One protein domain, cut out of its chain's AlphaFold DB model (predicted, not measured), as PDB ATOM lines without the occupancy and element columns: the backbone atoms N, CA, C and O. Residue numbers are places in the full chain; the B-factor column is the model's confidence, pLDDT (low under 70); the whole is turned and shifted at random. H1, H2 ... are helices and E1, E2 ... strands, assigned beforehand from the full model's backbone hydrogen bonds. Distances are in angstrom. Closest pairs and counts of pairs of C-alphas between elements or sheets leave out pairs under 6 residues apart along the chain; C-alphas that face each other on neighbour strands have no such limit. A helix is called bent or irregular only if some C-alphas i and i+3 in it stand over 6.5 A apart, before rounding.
ATOM      1  N   ARG A  23     164.858 181.053 174.274       55.09
ATOM      2  CA  ARG A  23     164.738 180.182 173.092       55.09
ATOM      3  C   ARG A  23     165.834 180.417 172.061       55.09
ATOM      4  O   ARG A  23     166.145 179.516 171.292       55.09
ATOM      5  N   PHE A  24     166.388 181.624 172.037       56.88
ATOM      6  CA  PHE A  24     167.482 182.005 171.146       56.88
ATOM      7  C   PHE A  24     168.760 182.303 171.922       56.88
ATOM      8  O   PHE A  24     169.800 182.542 171.311       56.88
ATOM      9  N   ALA A  25     168.686 182.280 173.258       56.19
ATOM     10  CA  ALA A  25     169.841 182.406 174.116       56.19
ATOM     11  C   ALA A  25     170.882 181.341 173.775       56.19
ATOM     12  O   ALA A  25     170.591 180.212 173.385       56.19
ATOM     13  N   CYS A  26     172.123 181.741 173.978       60.25
ATOM     14  CA  CYS A  26     173.351 181.017 173.710       60.25
ATOM     15  C   CYS A  26     173.553 179.820 174.671       60.25
ATOM     16  O   CYS A  26     174.640 179.653 175.218       60.25
ATOM     17  N   LYS A  27     172.509 179.024 174.955       53.62
ATOM     18  CA  LYS A  27     172.581 177.882 175.885       53.62
ATOM     19  C   LYS A  27     173.510 176.780 175.359       53.62
ATOM     20  O   LYS A  27     174.199 176.160 176.158       53.62
ATOM     21  N   ASP A  28     173.640 176.654 174.037       61.84
ATOM     22  CA  ASP A  28     174.496 175.651 173.377       61.84
ATOM     23  C   ASP A  28     175.886 176.179 172.982       61.84
ATOM     24  O   ASP A  28     176.616 175.558 172.214       61.84
ATOM     25  N   CYS A  29     176.276 177.357 173.466       71.12
ATOM     26  CA  CYS A  29     177.542 177.979 173.075       71.12
ATOM     27  C   CYS A  29     178.752 177.470 173.851       71.12
ATOM     28  O   CYS A  29     179.875 177.883 173.564       71.12
ATOM     29  N   PHE A  30     178.521 176.624 174.849       74.94
ATOM     30  CA  PHE A  30     179.556 176.067 175.693       74.94
ATOM     31  C   PHE A  30     179.524 174.550 175.600       74.94
ATOM     32  O   PHE A  30     178.486 173.929 175.807       74.94
ATOM     33  N   MET A  31     180.673 173.962 175.298       81.69
ATOM     34  CA  MET A  31     180.858 172.518 175.261       81.69
ATOM     35  C   MET A  31     181.747 172.106 176.427       81.69
ATOM     36  O   MET A  31     182.863 172.608 176.560       81.69
ATOM     37  N   GLN A  32     181.271 171.179 177.254       84.31
ATOM     38  CA  GLN A  32     182.098 170.569 178.288       84.31
ATOM     39  C   GLN A  32     183.045 169.539 177.649       84.31
ATOM     40  O   GLN A  32     182.606 168.635 176.937       84.31
ATOM     41  N   ARG A  33     184.353 169.679 177.890       80.56
ATOM     42  CA  ARG A  33     185.401 168.734 177.478       80.56
ATOM     43  C   ARG A  33     186.047 168.114 178.720       80.56
ATOM     44  O   ARG A  33     187.084 168.572 179.184       80.56
ATOM     45  N   GLY A  34     185.443 167.052 179.241       77.12
ATOM     46  CA  GLY A  34     185.906 166.379 180.462       77.12
ATOM     47  C   GLY A  34     185.353 167.011 181.741       77.12
ATOM     48  O   GLY A  34     184.409 167.796 181.694       77.12
ATOM     49  N   ASP A  35     185.926 166.660 182.890       77.88
ATOM     50  CA  ASP A  35     185.257 166.878 184.180       77.88
ATOM     51  C   ASP A  35     185.136 168.355 184.593       77.88
ATOM     52  O   ASP A  35     184.146 168.706 185.223       77.88
ATOM     53  N   ASN A  36     186.065 169.238 184.190       78.69
ATOM     54  CA  ASN A  36     186.075 170.655 184.603       78.69
ATOM     55  C   ASN A  36     186.441 171.661 183.497       78.69
ATOM     56  O   ASN A  36     186.657 172.838 183.793       78.69
ATOM     57  N   ASN A  37     186.500 171.235 182.232       84.56
ATOM     58  CA  ASN A  37     186.894 172.134 181.147       84.56
ATOM     59  C   ASN A  37     185.697 172.468 180.274       84.56
ATOM     60  O   ASN A  37     184.934 171.590 179.872       84.56
ATOM     61  N   PHE A  38     185.578 173.739 179.923       85.31
ATOM     62  CA  PHE A  38     184.519 174.252 179.075       85.31
ATOM     63  C   PHE A  38     185.121 175.036 177.920       85.31
ATOM     64  O   PHE A  38     186.043 175.821 178.114       85.31
ATOM     65  N   VAL A  39     184.570 174.867 176.725       85.31
ATOM     66  CA  VAL A  39     184.989 175.601 175.531       85.31
ATOM     67  C   VAL A  39     183.831 176.443 175.032       85.31
ATOM     68  O   VAL A  39     182.737 175.924 174.815       85.31
ATOM     69  N   CYS A  40     184.055 177.741 174.836       83.62
ATOM     70  CA  CYS A  40     183.090 178.602 174.163       83.62
ATOM     71  C   CYS A  40     183.209 178.442 172.646       83.62
ATOM     72  O   CYS A  40     184.167 178.932 172.057       83.62
ATOM     73  N   LEU A  41     182.196 177.863 172.007       79.44
ATOM     74  CA  LEU A  41     182.124 177.638 170.557       79.44
ATOM     75  C   LEU A  41     181.978 178.930 169.731       79.44
ATOM     76  O   LEU A  41     181.997 178.892 168.506       79.44
ATOM     77  N   LEU A  42     181.775 180.078 170.387       78.81
ATOM     78  CA  LEU A  42     181.671 181.381 169.721       78.81
ATOM     79  C   LEU A  42     182.970 182.177 169.724       78.81
ATOM     80  O   LEU A  42     183.142 183.091 168.920       78.81
ATOM     81  N   CYS A  43     183.829 181.915 170.704       79.56
ATOM     82  CA  CYS A  43     185.049 182.679 170.933       79.56
ATOM     83  C   CYS A  43     186.306 181.808 170.881       79.56
ATOM     84  O   CYS A  43     187.392 182.369 171.029       79.56
ATOM     85  N   ASP A  44     186.144 180.487 170.730       83.00
ATOM     86  CA  ASP A  44     187.178 179.452 170.805       83.00
ATOM     87  C   ASP A  44     188.101 179.622 172.021       83.00
ATOM     88  O   ASP A  44     189.319 179.491 171.937       83.00
ATOM     89  N   MET A  45     187.507 179.969 173.168       82.06
ATOM     90  CA  MET A  45     188.214 180.105 174.443       82.06
ATOM     91  C   MET A  45     187.894 178.934 175.366       82.06
ATOM     92  O   MET A  45     186.736 178.523 175.464       82.06
ATOM     93  N   GLU A  46     188.921 178.448 176.057       88.50
ATOM     94  CA  GLU A  46     188.826 177.381 177.051       88.50
ATOM     95  C   GLU A  46     188.810 177.956 178.473       88.50
ATOM     96  O   GLU A  46     189.501 178.930 178.779       88.50
ATOM     97  N   PHE A  47     188.023 177.334 179.344       87.19
ATOM     98  CA  PHE A  47     187.812 177.719 180.736       87.19
ATOM     99  C   PHE A  47     187.900 176.483 181.626       87.19
ATOM    100  O   PHE A  47     187.482 175.403 181.215       87.19
ATOM    101  N   TRP A  48     188.387 176.650 182.854       87.75
ATOM    102  CA  TRP A  48     188.657 175.554 183.798       87.75
ATOM    103  C   TRP A  48     187.683 175.557 184.988       87.75
ATOM    104  O   TRP A  48     188.009 175.101 186.083       87.75
ATOM    105  N   GLY A  49     186.485 176.115 184.784       82.56
ATOM    106  CA  GLY A  49     185.427 176.147 185.785       82.56
ATOM    107  C   GLY A  49     184.207 176.972 185.370       82.56
ATOM    108  O   GLY A  49     184.281 177.873 184.530       82.56
ATOM    109  N   GLU A  50     183.063 176.693 186.000       82.25
ATOM    110  CA  GLU A  50     181.804 177.402 185.726       82.25
ATOM    111  C   GLU A  50     181.841 178.895 186.083       82.25
ATOM    112  O   GLU A  50     181.095 179.684 185.502       82.25
ATOM    113  N   ALA A  51     182.654 179.292 187.067       83.25
ATOM    114  CA  ALA A  51     182.758 180.688 187.489       83.25
ATOM    115  C   ALA A  51     183.387 181.554 186.385       83.25
ATOM    116  O   ALA A  51     182.839 182.603 186.038       83.25
ATOM    117  N   ASP A  52     184.470 181.068 185.771       84.06
ATOM    118  CA  ASP A  52     185.139 181.735 184.650       84.06
ATOM    119  C   ASP A  52     184.239 181.782 183.416       84.06
ATOM    120  O   ASP A  52     184.176 182.795 182.721       84.06
ATOM    121  N   LEU A  53     183.472 180.715 183.185       80.38
ATOM    122  CA  LEU A  53     182.481 180.643 182.115       80.38
ATOM    123  C   LEU A  53     181.334 181.648 182.311       80.38
ATOM    124  O   LEU A  53     180.951 182.356 181.374       80.38
ATOM    125  N   ARG A  54     180.815 181.762 183.541       81.81
ATOM    126  CA  ARG A  54     179.808 182.770 183.909       81.81
ATOM    127  C   ARG A  54     180.341 184.183 183.742       81.81
ATOM    128  O   ARG A  54     179.618 185.038 183.248       81.81
ATOM    129  N   PHE A  55     181.592 184.442 184.110       82.25
ATOM    130  CA  PHE A  55     182.199 185.746 183.873       82.25
ATOM    131  C   PHE A  55     182.385 186.009 182.372       82.25
ATOM    132  O   PHE A  55     181.996 187.068 181.875       82.25
ATOM    133  N   HIS A  56     182.895 185.031 181.621       84.69
ATOM    134  CA  HIS A  56     183.097 185.132 180.180       84.69
ATOM    135  C   HIS A  56     181.813 185.507 179.429       84.69
ATOM    136  O   HIS A  56     181.865 186.377 178.553       84.69
ATOM    137  N   SER A  57     180.664 184.927 179.791       76.69
ATOM    138  CA  SER A  57     179.380 185.223 179.135       76.69
ATOM    139  C   SER A  57     178.939 186.689 179.285       76.69
ATOM    140  O   SER A  57     178.224 187.219 178.432       76.69
ATOM    141  N   THR A  58     179.433 187.386 180.315       80.12
ATOM    142  CA  THR A  58     179.194 188.825 180.532       80.12
ATOM    143  C   THR A  58     180.156 189.732 179.764       80.12
ATOM    144  O   THR A  58     179.935 190.940 179.670       80.12
ATOM    145  N   THR A  59     181.229 189.184 179.183       81.31
ATOM    146  CA  THR A  59     182.224 189.990 178.468       81.31
ATOM    147  C   THR A  59     181.653 190.565 177.174       81.31
ATOM    148  O   THR A  59     180.936 189.894 176.431       81.31
ATOM    149  N   ARG A  60     182.047 191.800 176.828       79.69
ATOM    150  CA  ARG A  60     181.615 192.450 175.573       79.69
ATOM    151  C   ARG A  60     181.946 191.630 174.325       79.69
ATOM    152  O   ARG A  60     181.200 191.675 173.350       79.69
ATOM    153  N   ARG A  61     183.068 190.901 174.337       78.50
ATOM    154  CA  ARG A  61     183.485 190.050 173.214       78.50
ATOM    155  C   ARG A  61     182.511 188.888 173.022       78.50
ATOM    156  O   ARG A  61     182.033 188.707 171.905       78.50
ATOM    157  N   HIS A  62     182.179 188.175 174.100       79.56
ATOM    158  CA  HIS A  62     181.183 187.109 174.054       79.56
ATOM    159  C   HIS A  62     179.810 187.655 173.665       79.56
ATOM    160  O   HIS A  62     179.206 187.140 172.737       79.56
ATOM    161  N   GLN A  63     179.358 188.746 174.288       76.56
ATOM    162  CA  GLN A  63     178.065 189.368 173.978       76.56
ATOM    163  C   GLN A  63     177.930 189.768 172.502       76.56
ATOM    164  O   GLN A  63     176.863 189.636 171.907       76.56
ATOM    165  N   LYS A  64     179.010 190.246 171.873       76.25
ATOM    166  CA  LYS A  64     179.003 190.561 170.440       76.25
ATOM    167  C   LYS A  64     178.875 189.299 169.580       76.25
ATOM    168  O   LYS A  64     178.104 189.299 168.624       76.25
ATOM    169  N   ALA A  65     179.621 188.244 169.902       75.31
ATOM    170  CA  ALA A  65     179.565 186.984 169.164       75.31
ATOM    171  C   ALA A  65     178.225 186.257 169.373       75.31
ATOM    172  O   ALA A  65     177.643 185.735 168.422       75.31
ATOM    173  N   SER A  66     177.691 186.286 170.595       75.06
ATOM    174  CA  SER A  66     176.413 185.670 170.939       75.06
ATOM    175  C   SER A  66     175.253 186.370 170.251       75.06
ATOM    176  O   SER A  66     174.385 185.679 169.740       75.06
ATOM    177  N   ARG A  67     175.270 187.702 170.107       72.88
ATOM    178  CA  ARG A  67     174.274 188.434 169.299       72.88
ATOM    179  C   ARG A  67     174.192 187.936 167.858       72.88
ATOM    180  O   ARG A  67     173.092 187.727 167.357       72.88
ATOM    181  N   ASN A  68     175.334 187.711 167.210       74.62
ATOM    182  CA  ASN A  68     175.352 187.180 165.845       74.62
ATOM    183  C   ASN A  68     174.791 185.753 165.796       74.62
ATOM    184  O   ASN A  68     173.989 185.442 164.920       74.62
ATOM    185  N   LYS A  69     175.145 184.901 166.768       74.81
ATOM    186  CA  LYS A  69     174.619 183.531 166.834       74.81
ATOM    187  C   LYS A  69     173.119 183.483 167.127       74.81
ATOM    188  O   LYS A  69     172.396 182.722 166.496       74.81
ATOM    189  N   VAL A  70     172.647 184.318 168.050       72.00
ATOM    190  CA  VAL A  70     171.223 184.514 168.359       72.00
ATOM    191  C   VAL A  70     170.476 184.918 167.085       72.00
ATOM    192  O   VAL A  70     169.419 184.362 166.802       72.00
ATOM    193  N   TRP A  71     171.049 185.828 166.289       73.88
ATOM    194  CA  TRP A  71     170.480 186.245 165.008       73.88
ATOM    195  C   TRP A  71     170.401 185.098 163.991       73.88
ATOM    196  O   TRP A  71     169.337 184.876 163.424       73.88
ATOM    197  N   GLU A  72     171.473 184.326 163.791       76.19
ATOM    198  CA  GLU A  72     171.468 183.150 162.899       76.19
ATOM    199  C   GLU A  72     170.451 182.085 163.331       76.19
ATOM    200  O   GLU A  72     169.704 181.547 162.508       76.19
ATOM    201  N   ASN A  73     170.404 181.789 164.633       76.25
ATOM    202  CA  ASN A  73     169.466 180.829 165.206       76.25
ATOM    203  C   ASN A  73     168.023 181.301 165.003       76.25
ATOM    204  O   ASN A  73     167.150 180.506 164.655       76.25
ATOM    205  N   MET A  74     167.775 182.598 165.184       75.50
ATOM    206  CA  MET A  74     166.474 183.207 164.948       75.50
ATOM    207  C   MET A  74     166.083 183.149 163.471       75.50
ATOM    208  O   MET A  74     164.964 182.756 163.160       75.50
ATOM    209  N   GLU A  75     166.991 183.509 162.568       83.62
ATOM    210  CA  GLU A  75     166.756 183.475 161.126       83.62
ATOM    211  C   GLU A  75     166.369 182.062 160.672       83.62
ATOM    212  O   GLU A  75     165.328 181.862 160.043       83.62
ATOM    213  N   THR A  76     167.144 181.067 161.108       83.00
ATOM    214  CA  THR A  76     166.886 179.647 160.839       83.00
ATOM    215  C   THR A  76     165.553 179.199 161.438       83.00
ATOM    216  O   THR A  76     164.769 178.511 160.784       83.00
ATOM    217  N   PHE A  77     165.250 179.608 162.674       81.50
ATOM    218  CA  PHE A  77     163.986 179.280 163.328       81.50
ATOM    219  C   PHE A  77     162.786 179.861 162.576       81.50
ATOM    220  O   PHE A  77     161.805 179.151 162.356       81.50
ATOM    221  N   ILE A  78     162.850 181.133 162.165       82.31
ATOM    222  CA  ILE A  78     161.759 181.777 161.428       82.31
ATOM    223  C   ILE A  78     161.578 181.099 160.071       82.31
ATOM    224  O   ILE A  78     160.444 180.789 159.705       82.31
ATOM    225  N   GLN A  79     162.671 180.815 159.363       87.12
ATOM    226  CA  GLN A  79     162.632 180.089 158.099       87.12
ATOM    227  C   GLN A  79     161.972 178.713 158.257       87.12
ATOM    228  O   GLN A  79     161.017 178.414 157.546       87.12
ATOM    229  N   MET A  80     162.426 177.894 159.211       83.50
ATOM    230  CA  MET A  80     161.885 176.544 159.404       83.50
ATOM    231  C   MET A  80     160.438 176.549 159.898       83.50
ATOM    232  O   MET A  80     159.637 175.718 159.482       83.50
ATOM    233  N   ARG A  81     160.087 177.456 160.816       81.56
ATOM    234  CA  ARG A  81     158.769 177.446 161.461       81.56
ATOM    235  C   ARG A  81     157.696 178.157 160.645       81.56
ATOM    236  O   ARG A  81     156.530 177.773 160.739       81.56
ATOM    237  N   TYR A  82     158.073 179.203 159.912       82.50
ATOM    238  CA  TYR A  82     157.144 180.125 159.257       82.50
ATOM    239  C   TYR A  82     157.418 180.323 157.761       82.50
ATOM    240  O   TYR A  82     156.714 181.118 157.144       82.50
ATOM    241  N   GLY A  83     158.386 179.623 157.160       84.25
ATOM    242  CA  GLY A  83     158.713 179.747 155.734       84.25
ATOM    243  C   GLY A  83     157.509 179.532 154.812       84.25
ATOM    244  O   GLY A  83     157.272 180.346 153.917       84.25
ATOM    245  N   ASP A  84     156.691 178.514 155.086       84.25
ATOM    246  CA  ASP A  84     155.470 178.238 154.319       84.25
ATOM    247  C   ASP A  84     154.434 179.355 154.481       84.25
ATOM    248  O   ASP A  84     153.870 179.838 153.499       84.25
ATOM    249  N   SER A  85     154.229 179.838 155.710       83.88
ATOM    250  CA  SER A  85     153.319 180.954 155.990       83.88
ATOM    251  C   SER A  85     153.770 182.245 155.305       83.88
ATOM    252  O   SER A  85     152.941 182.992 154.793       83.88
ATOM    253  N   LEU A  86     155.075 182.524 155.280       86.81
ATOM    254  CA  LEU A  86     155.636 183.682 154.583       86.81
ATOM    255  C   LEU A  86     155.456 183.550 153.069       86.81
ATOM    256  O   LEU A  86     155.053 184.518 152.423       86.81
ATOM    257  N   SER A  87     155.659 182.351 152.525       88.44
ATOM    258  CA  SER A  87     155.427 182.049 151.110       88.44
ATOM    259  C   SER A  87     153.960 182.233 150.722       88.44
ATOM    260  O   SER A  87     153.661 182.872 149.714       88.44
ATOM    261  N   LEU A  88     153.035 181.767 151.566       83.94
ATOM    262  CA  LEU A  88     151.593 181.966 151.396       83.94
ATOM    263  C   LEU A  88     151.204 183.454 151.389       83.94
ATOM    264  O   LEU A  88     150.286 183.852 150.675       83.94
ATOM    265  N   LEU A  89     151.912 184.282 152.161       83.75
ATOM    266  CA  LEU A  89     151.734 185.738 152.212       83.75
ATOM    267  C   LEU A  89     152.500 186.479 151.102       83.75
ATOM    268  O   LEU A  89     152.570 187.708 151.119       83.75
ATOM    269  N   GLY A  90     153.071 185.753 150.140       87.12
ATOM    270  CA  GLY A  90     153.730 186.327 148.973       87.12
ATOM    271  C   GLY A  90     155.174 186.767 149.211       87.12
ATOM    272  O   GLY A  90     155.707 187.547 148.423       87.12
ATOM    273  N   VAL A  91     155.832 186.293 150.268       91.88
ATOM    274  CA  VAL A  91     157.285 186.438 150.414       91.88
ATOM    275  C   VAL A  91     157.966 185.319 149.641       91.88
ATOM    276  O   VAL A  91     157.774 184.148 149.938       91.88
ATOM    277  N   VAL A  92     158.800 185.673 148.671       93.56
ATOM    278  CA  VAL A  92     159.531 184.708 147.845       93.56
ATOM    279  C   VAL A  92     161.028 184.953 147.926       93.56
ATOM    280  O   VAL A  92     161.470 186.099 148.045       93.56
ATOM    281  N   GLN A  93     161.811 183.882 147.832       93.00
ATOM    282  CA  GLN A  93     163.254 183.992 147.671       93.00
ATOM    283  C   GLN A  93     163.589 184.326 146.215       93.00
ATOM    284  O   GLN A  93     163.041 183.748 145.278       93.00
ATOM    285  N   THR A  94     164.470 185.299 146.027       89.19
ATOM    286  CA  THR A  94     164.975 185.710 144.718       89.19
ATOM    287  C   THR A  94     166.169 184.850 144.306       89.19
ATOM    288  O   THR A  94     166.796 184.189 145.134       89.19
ATOM    289  N   SER A  95     166.545 184.907 143.027       85.00
ATOM    290  CA  SER A  95     167.751 184.240 142.511       85.00
ATOM    291  C   SER A  95     169.052 184.728 143.160       85.00
ATOM    292  O   SER A  95     170.040 184.001 143.158       85.00
ATOM    293  N   ALA A  96     169.052 185.930 143.742       82.94
ATOM    294  CA  ALA A  96     170.178 186.491 144.486       82.94
ATOM    295  C   ALA A  96     170.226 186.029 145.958       82.94
ATOM    296  O   ALA A  96     171.058 186.507 146.724       82.94
ATOM    297  N   GLY A  97     169.314 185.145 146.380       81.56
ATOM    298  CA  GLY A  97     169.241 184.618 147.744       81.56
ATOM    299  C   GLY A  97     168.535 185.529 148.754       81.56
ATOM    300  O   GLY A  97     168.267 185.084 149.867       81.56
ATOM    301  N   THR A  98     168.177 186.760 148.378       88.19
ATOM    302  CA  THR A  98     167.393 187.689 149.213       88.19
ATOM    303  C   THR A  98     165.897 187.401 149.121       88.19
ATOM    304  O   THR A  98     165.441 186.790 148.153       88.19
ATOM    305  N   LEU A  99     165.106 187.858 150.095       94.62
ATOM    306  CA  LEU A  99     163.649 187.725 150.060       94.62
ATOM    307  C   LEU A  99     163.005 188.970 149.428       94.62
ATOM    308  O   LEU A  99     163.536 190.078 149.512       94.62
ATOM    309  N   ARG A 100     161.830 188.818 148.812       95.75
ATOM    310  CA  ARG A 100     160.984 189.947 148.392       95.75
ATOM    311  C   ARG A 100     159.515 189.648 148.658       95.75
ATOM    312  O   ARG A 100     159.079 188.517 148.467       95.75
ATOM    313  N   CYS A 101     158.743 190.666 149.020       93.19
ATOM    314  CA  CYS A 101     157.284 190.574 148.984       93.19
ATOM    315  C   CYS A 101     156.803 190.845 147.553       93.19
ATOM    316  O   CYS A 101     157.098 191.905 147.010       93.19
ATOM    317  N   VAL A 102     156.074 189.921 146.927       90.38
ATOM    318  CA  VAL A 102     155.570 190.096 145.550       90.38
ATOM    319  C   VAL A 102     154.420 191.095 145.452       90.38
ATOM    320  O   VAL A 102     154.162 191.610 144.373       90.38
ATOM    321  N   HIS A 103     153.745 191.376 146.566       85.75
ATOM    322  CA  HIS A 103     152.594 192.274 146.595       85.75
ATOM    323  C   HIS A 103     153.000 193.737 146.769       85.75
ATOM    324  O   HIS A 103     152.430 194.613 146.131       85.75
ATOM    325  N   CYS A 104     154.004 194.009 147.605       87.12
ATOM    326  CA  CYS A 104     154.532 195.363 147.802       87.12
ATOM    327  C   CYS A 104     155.849 195.614 147.056       87.12
ATOM    328  O   CYS A 104     156.434 196.681 147.211       87.12
ATOM    329  N   GLU A 105     156.366 194.605 146.351       89.81
ATOM    330  CA  GLU A 105     157.673 194.589 145.670       89.81
ATOM    331  C   GLU A 105     158.869 194.939 146.567       89.81
ATOM    332  O   GLU A 105     159.978 195.204 146.099       89.81
ATOM    333  N   LYS A 106     158.666 194.911 147.886       90.56
ATOM    334  CA  LYS A 106     159.662 195.349 148.853       90.56
ATOM    335  C   LYS A 106     160.749 194.282 149.006       90.56
ATOM    336  O   LYS A 106     160.406 193.133 149.310       90.56
ATOM    337  N   PRO A 107     162.038 194.636 148.859       93.56
ATOM    338  CA  PRO A 107     163.131 193.739 149.200       93.56
ATOM    339  C   PRO A 107     163.211 193.558 150.721       93.56
ATOM    340  O   PRO A 107     163.055 194.507 151.495       93.56
ATOM    341  N   LEU A 108     163.441 192.321 151.140       93.44
ATOM    342  CA  LEU A 108     163.460 191.869 152.524       93.44
ATOM    343  C   LEU A 108     164.808 191.163 152.756       93.44
ATOM    344  O   LEU A 108     165.046 190.097 152.187       93.44
ATOM    345  N   PRO A 109     165.723 191.761 153.539       89.75
ATOM    346  CA  PRO A 109     167.078 191.228 153.703       89.75
ATOM    347  C   PRO A 109     167.147 189.882 154.429       89.75
ATOM    348  O   PRO A 109     168.140 189.177 154.295       89.75
ATOM    349  N   SER A 110     166.120 189.556 155.214       88.44
ATOM    350  CA  SER A 110     166.087 188.403 156.112       88.44
ATOM    351  C   SER A 110     164.657 187.879 156.296       88.44
ATOM    352  O   SER A 110     163.682 188.610 156.078       88.44
ATOM    353  N   TYR A 111     164.513 186.625 156.724       87.88
ATOM    354  CA  TYR A 111     163.256 186.022 157.168       87.88
ATOM    355  C   TYR A 111     162.672 186.779 158.355       87.88
ATOM    356  O   TYR A 111     161.453 186.957 158.424       87.88
ATOM    357  N   TYR A 112     163.516 187.301 159.245       84.81
ATOM    358  CA  TYR A 112     163.081 188.234 160.278       84.81
ATOM    359  C   TYR A 112     162.387 189.475 159.703       84.81
ATOM    360  O   TYR A 112     161.267 189.810 160.101       84.81
ATOM    361  N   ASP A 113     163.026 190.160 158.754       87.25
ATOM    362  CA  ASP A 113     162.464 191.360 158.133       87.25
ATOM    363  C   ASP A 113     161.198 191.047 157.351       87.25
ATOM    364  O   ASP A 113     160.251 191.836 157.385       87.25
ATOM    365  N   ALA A 114     161.158 189.891 156.690       90.56
ATOM    366  CA  ALA A 114     159.967 189.407 156.018       90.56
ATOM    367  C   ALA A 114     158.812 189.211 156.993       90.56
ATOM    368  O   ALA A 114     157.714 189.722 156.769       90.56
ATOM    369  N   ALA A 115     159.068 188.542 158.110       86.50
ATOM    370  CA  ALA A 115     158.046 188.283 159.097       86.50
ATOM    371  C   ALA A 115     157.582 189.569 159.795       86.50
ATOM    372  O   ALA A 115     156.385 189.783 159.981       86.50
ATOM    373  N   ARG A 116     158.496 190.492 160.100       86.00
ATOM    374  CA  ARG A 116     158.139 191.824 160.600       86.00
ATOM    375  C   ARG A 116     157.298 192.599 159.586       86.00
ATOM    376  O   ARG A 116     156.301 193.204 159.968       86.00
ATOM    377  N   HIS A 117     157.680 192.578 158.311       89.75
ATOM    378  CA  HIS A 117     156.987 193.282 157.235       89.75
ATOM    379  C   HIS A 117     155.535 192.828 157.093       89.75
ATOM    380  O   HIS A 117     154.643 193.681 157.124       89.75
ATOM    381  N   VAL A 118     155.296 191.515 157.002       86.44
ATOM    382  CA  VAL A 118     153.939 190.987 156.787       86.44
ATOM    383  C   VAL A 118     153.001 191.250 157.964       86.44
ATOM    384  O   VAL A 118     151.795 191.345 157.766       86.44
ATOM    385  N   ASN A 119     153.552 191.425 159.169       83.12
ATOM    386  CA  ASN A 119     152.800 191.755 160.379       83.12
ATOM    387  C   ASN A 119     152.551 193.253 160.575       83.12
ATOM    388  O   ASN A 119     151.847 193.642 161.509       83.12
ATOM    389  N   THR A 120     153.135 194.118 159.743       86.38
ATOM    390  CA  THR A 120     152.819 195.544 159.837       86.38
ATOM    391  C   THR A 120     151.363 195.772 159.450       86.38
ATOM    392  O   THR A 120     150.893 195.255 158.439       86.38
TER     393      THR A 120
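AT A GLANCE: This is residues 23 to 120 of the 216 residues of an uncharacterized protein of Perkinsus olseni (UniProt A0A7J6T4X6). The model looks like a dumbbell: one long helix, H2, is the shaft between two small heads. The first head is a three-stranded antiparallel sheet, E1 E2 E3, with the short helix H1 over one face; the second is the strand hairpin E4 and E5 with the short helix H3, which also packs on the far part of H2, where that helix has a kink. The printed part has 98 residues, with three named helices and five named strands in the order E1 E2 E3 H1 H2 E4 E5 H3, and its class is mixed, helices and strands. The second sheet, E4 - E5, is antiparallel too. The whole is loose, with a radius of gyration of the C-alphas of 18.1 A, and is a rod spanning 54 by 25 by 23 A.

HOW THE PARTS SIT: E1, residues 30 to 32, E2, residues 38 to 40, and E3, residues 45 to 47, form a meander, each strand the antiparallel neighbour of the one before. E1 and E2 are a hairpin, with N 31 and O 39 within hydrogen-bond range at 2.9 A. E2 and E3 are another, with N 38 and O 47 at 2.8 A. H1, residues 50 to 58, is on this sheet at a height over the sheet of 9.2 A, over E2 and along the strands, at 0 degrees to E2 on the local plane. H2, residues 60 to 88, is close to but not clearly touching H1: their closest C-alphas, those of His 56 and His 62, are 6.7 A apart. Their lines stand about perpendicular, only just, at 72 degrees. E4, residues 91 to 93, and E5, residues 99 to 101, are a hairpin, with N 92 and O 100 at 2.9 A. H3, residues 111 to 118, touches H2 along residues 74 to 86 of H2 alone, at a steep tilt of 54 degrees, the same way; their closest C-alphas, those of Glu 75 and Tyr 111, are 5.9 A apart. The closest C-alphas of E5 and H3, those of Leu 99 and Ala 114, are 7.2 A apart. E1, E2, E3 and H1 are apart from E4, E5 and H3. Every O i to N i+4 pair is within hydrogen-bond range in H3, against 4 of 5 in H1 and 23 of 25 in H2.

IN THESE COORDINATES: E1 begins at C-alpha 30, (179.556, 176.067, 175.693). H1 is 12.8 A long. H2 runs 39.9 A, from C-alpha 60 at (181.615, 192.450, 175.573) to C-alpha 88 at (151.593, 181.966, 151.396); it is irregular, with C-alphas 81 and 84 7.9 A apart, and has a kink of 62 degrees near residue 82. E4 measures 7.0 A and E5 7.1 A. H3 is 10.6 A long and ends at C-alpha 118, (153.939, 190.987, 156.787).

THE WHOLE: The two C-alphas farthest apart, those of Asp 35 and His 103, are 55.9 A apart. The printed part has no cut and no long link. The mean pLDDT of the printed part is 81.9, and residues 23 to 28 are under 70.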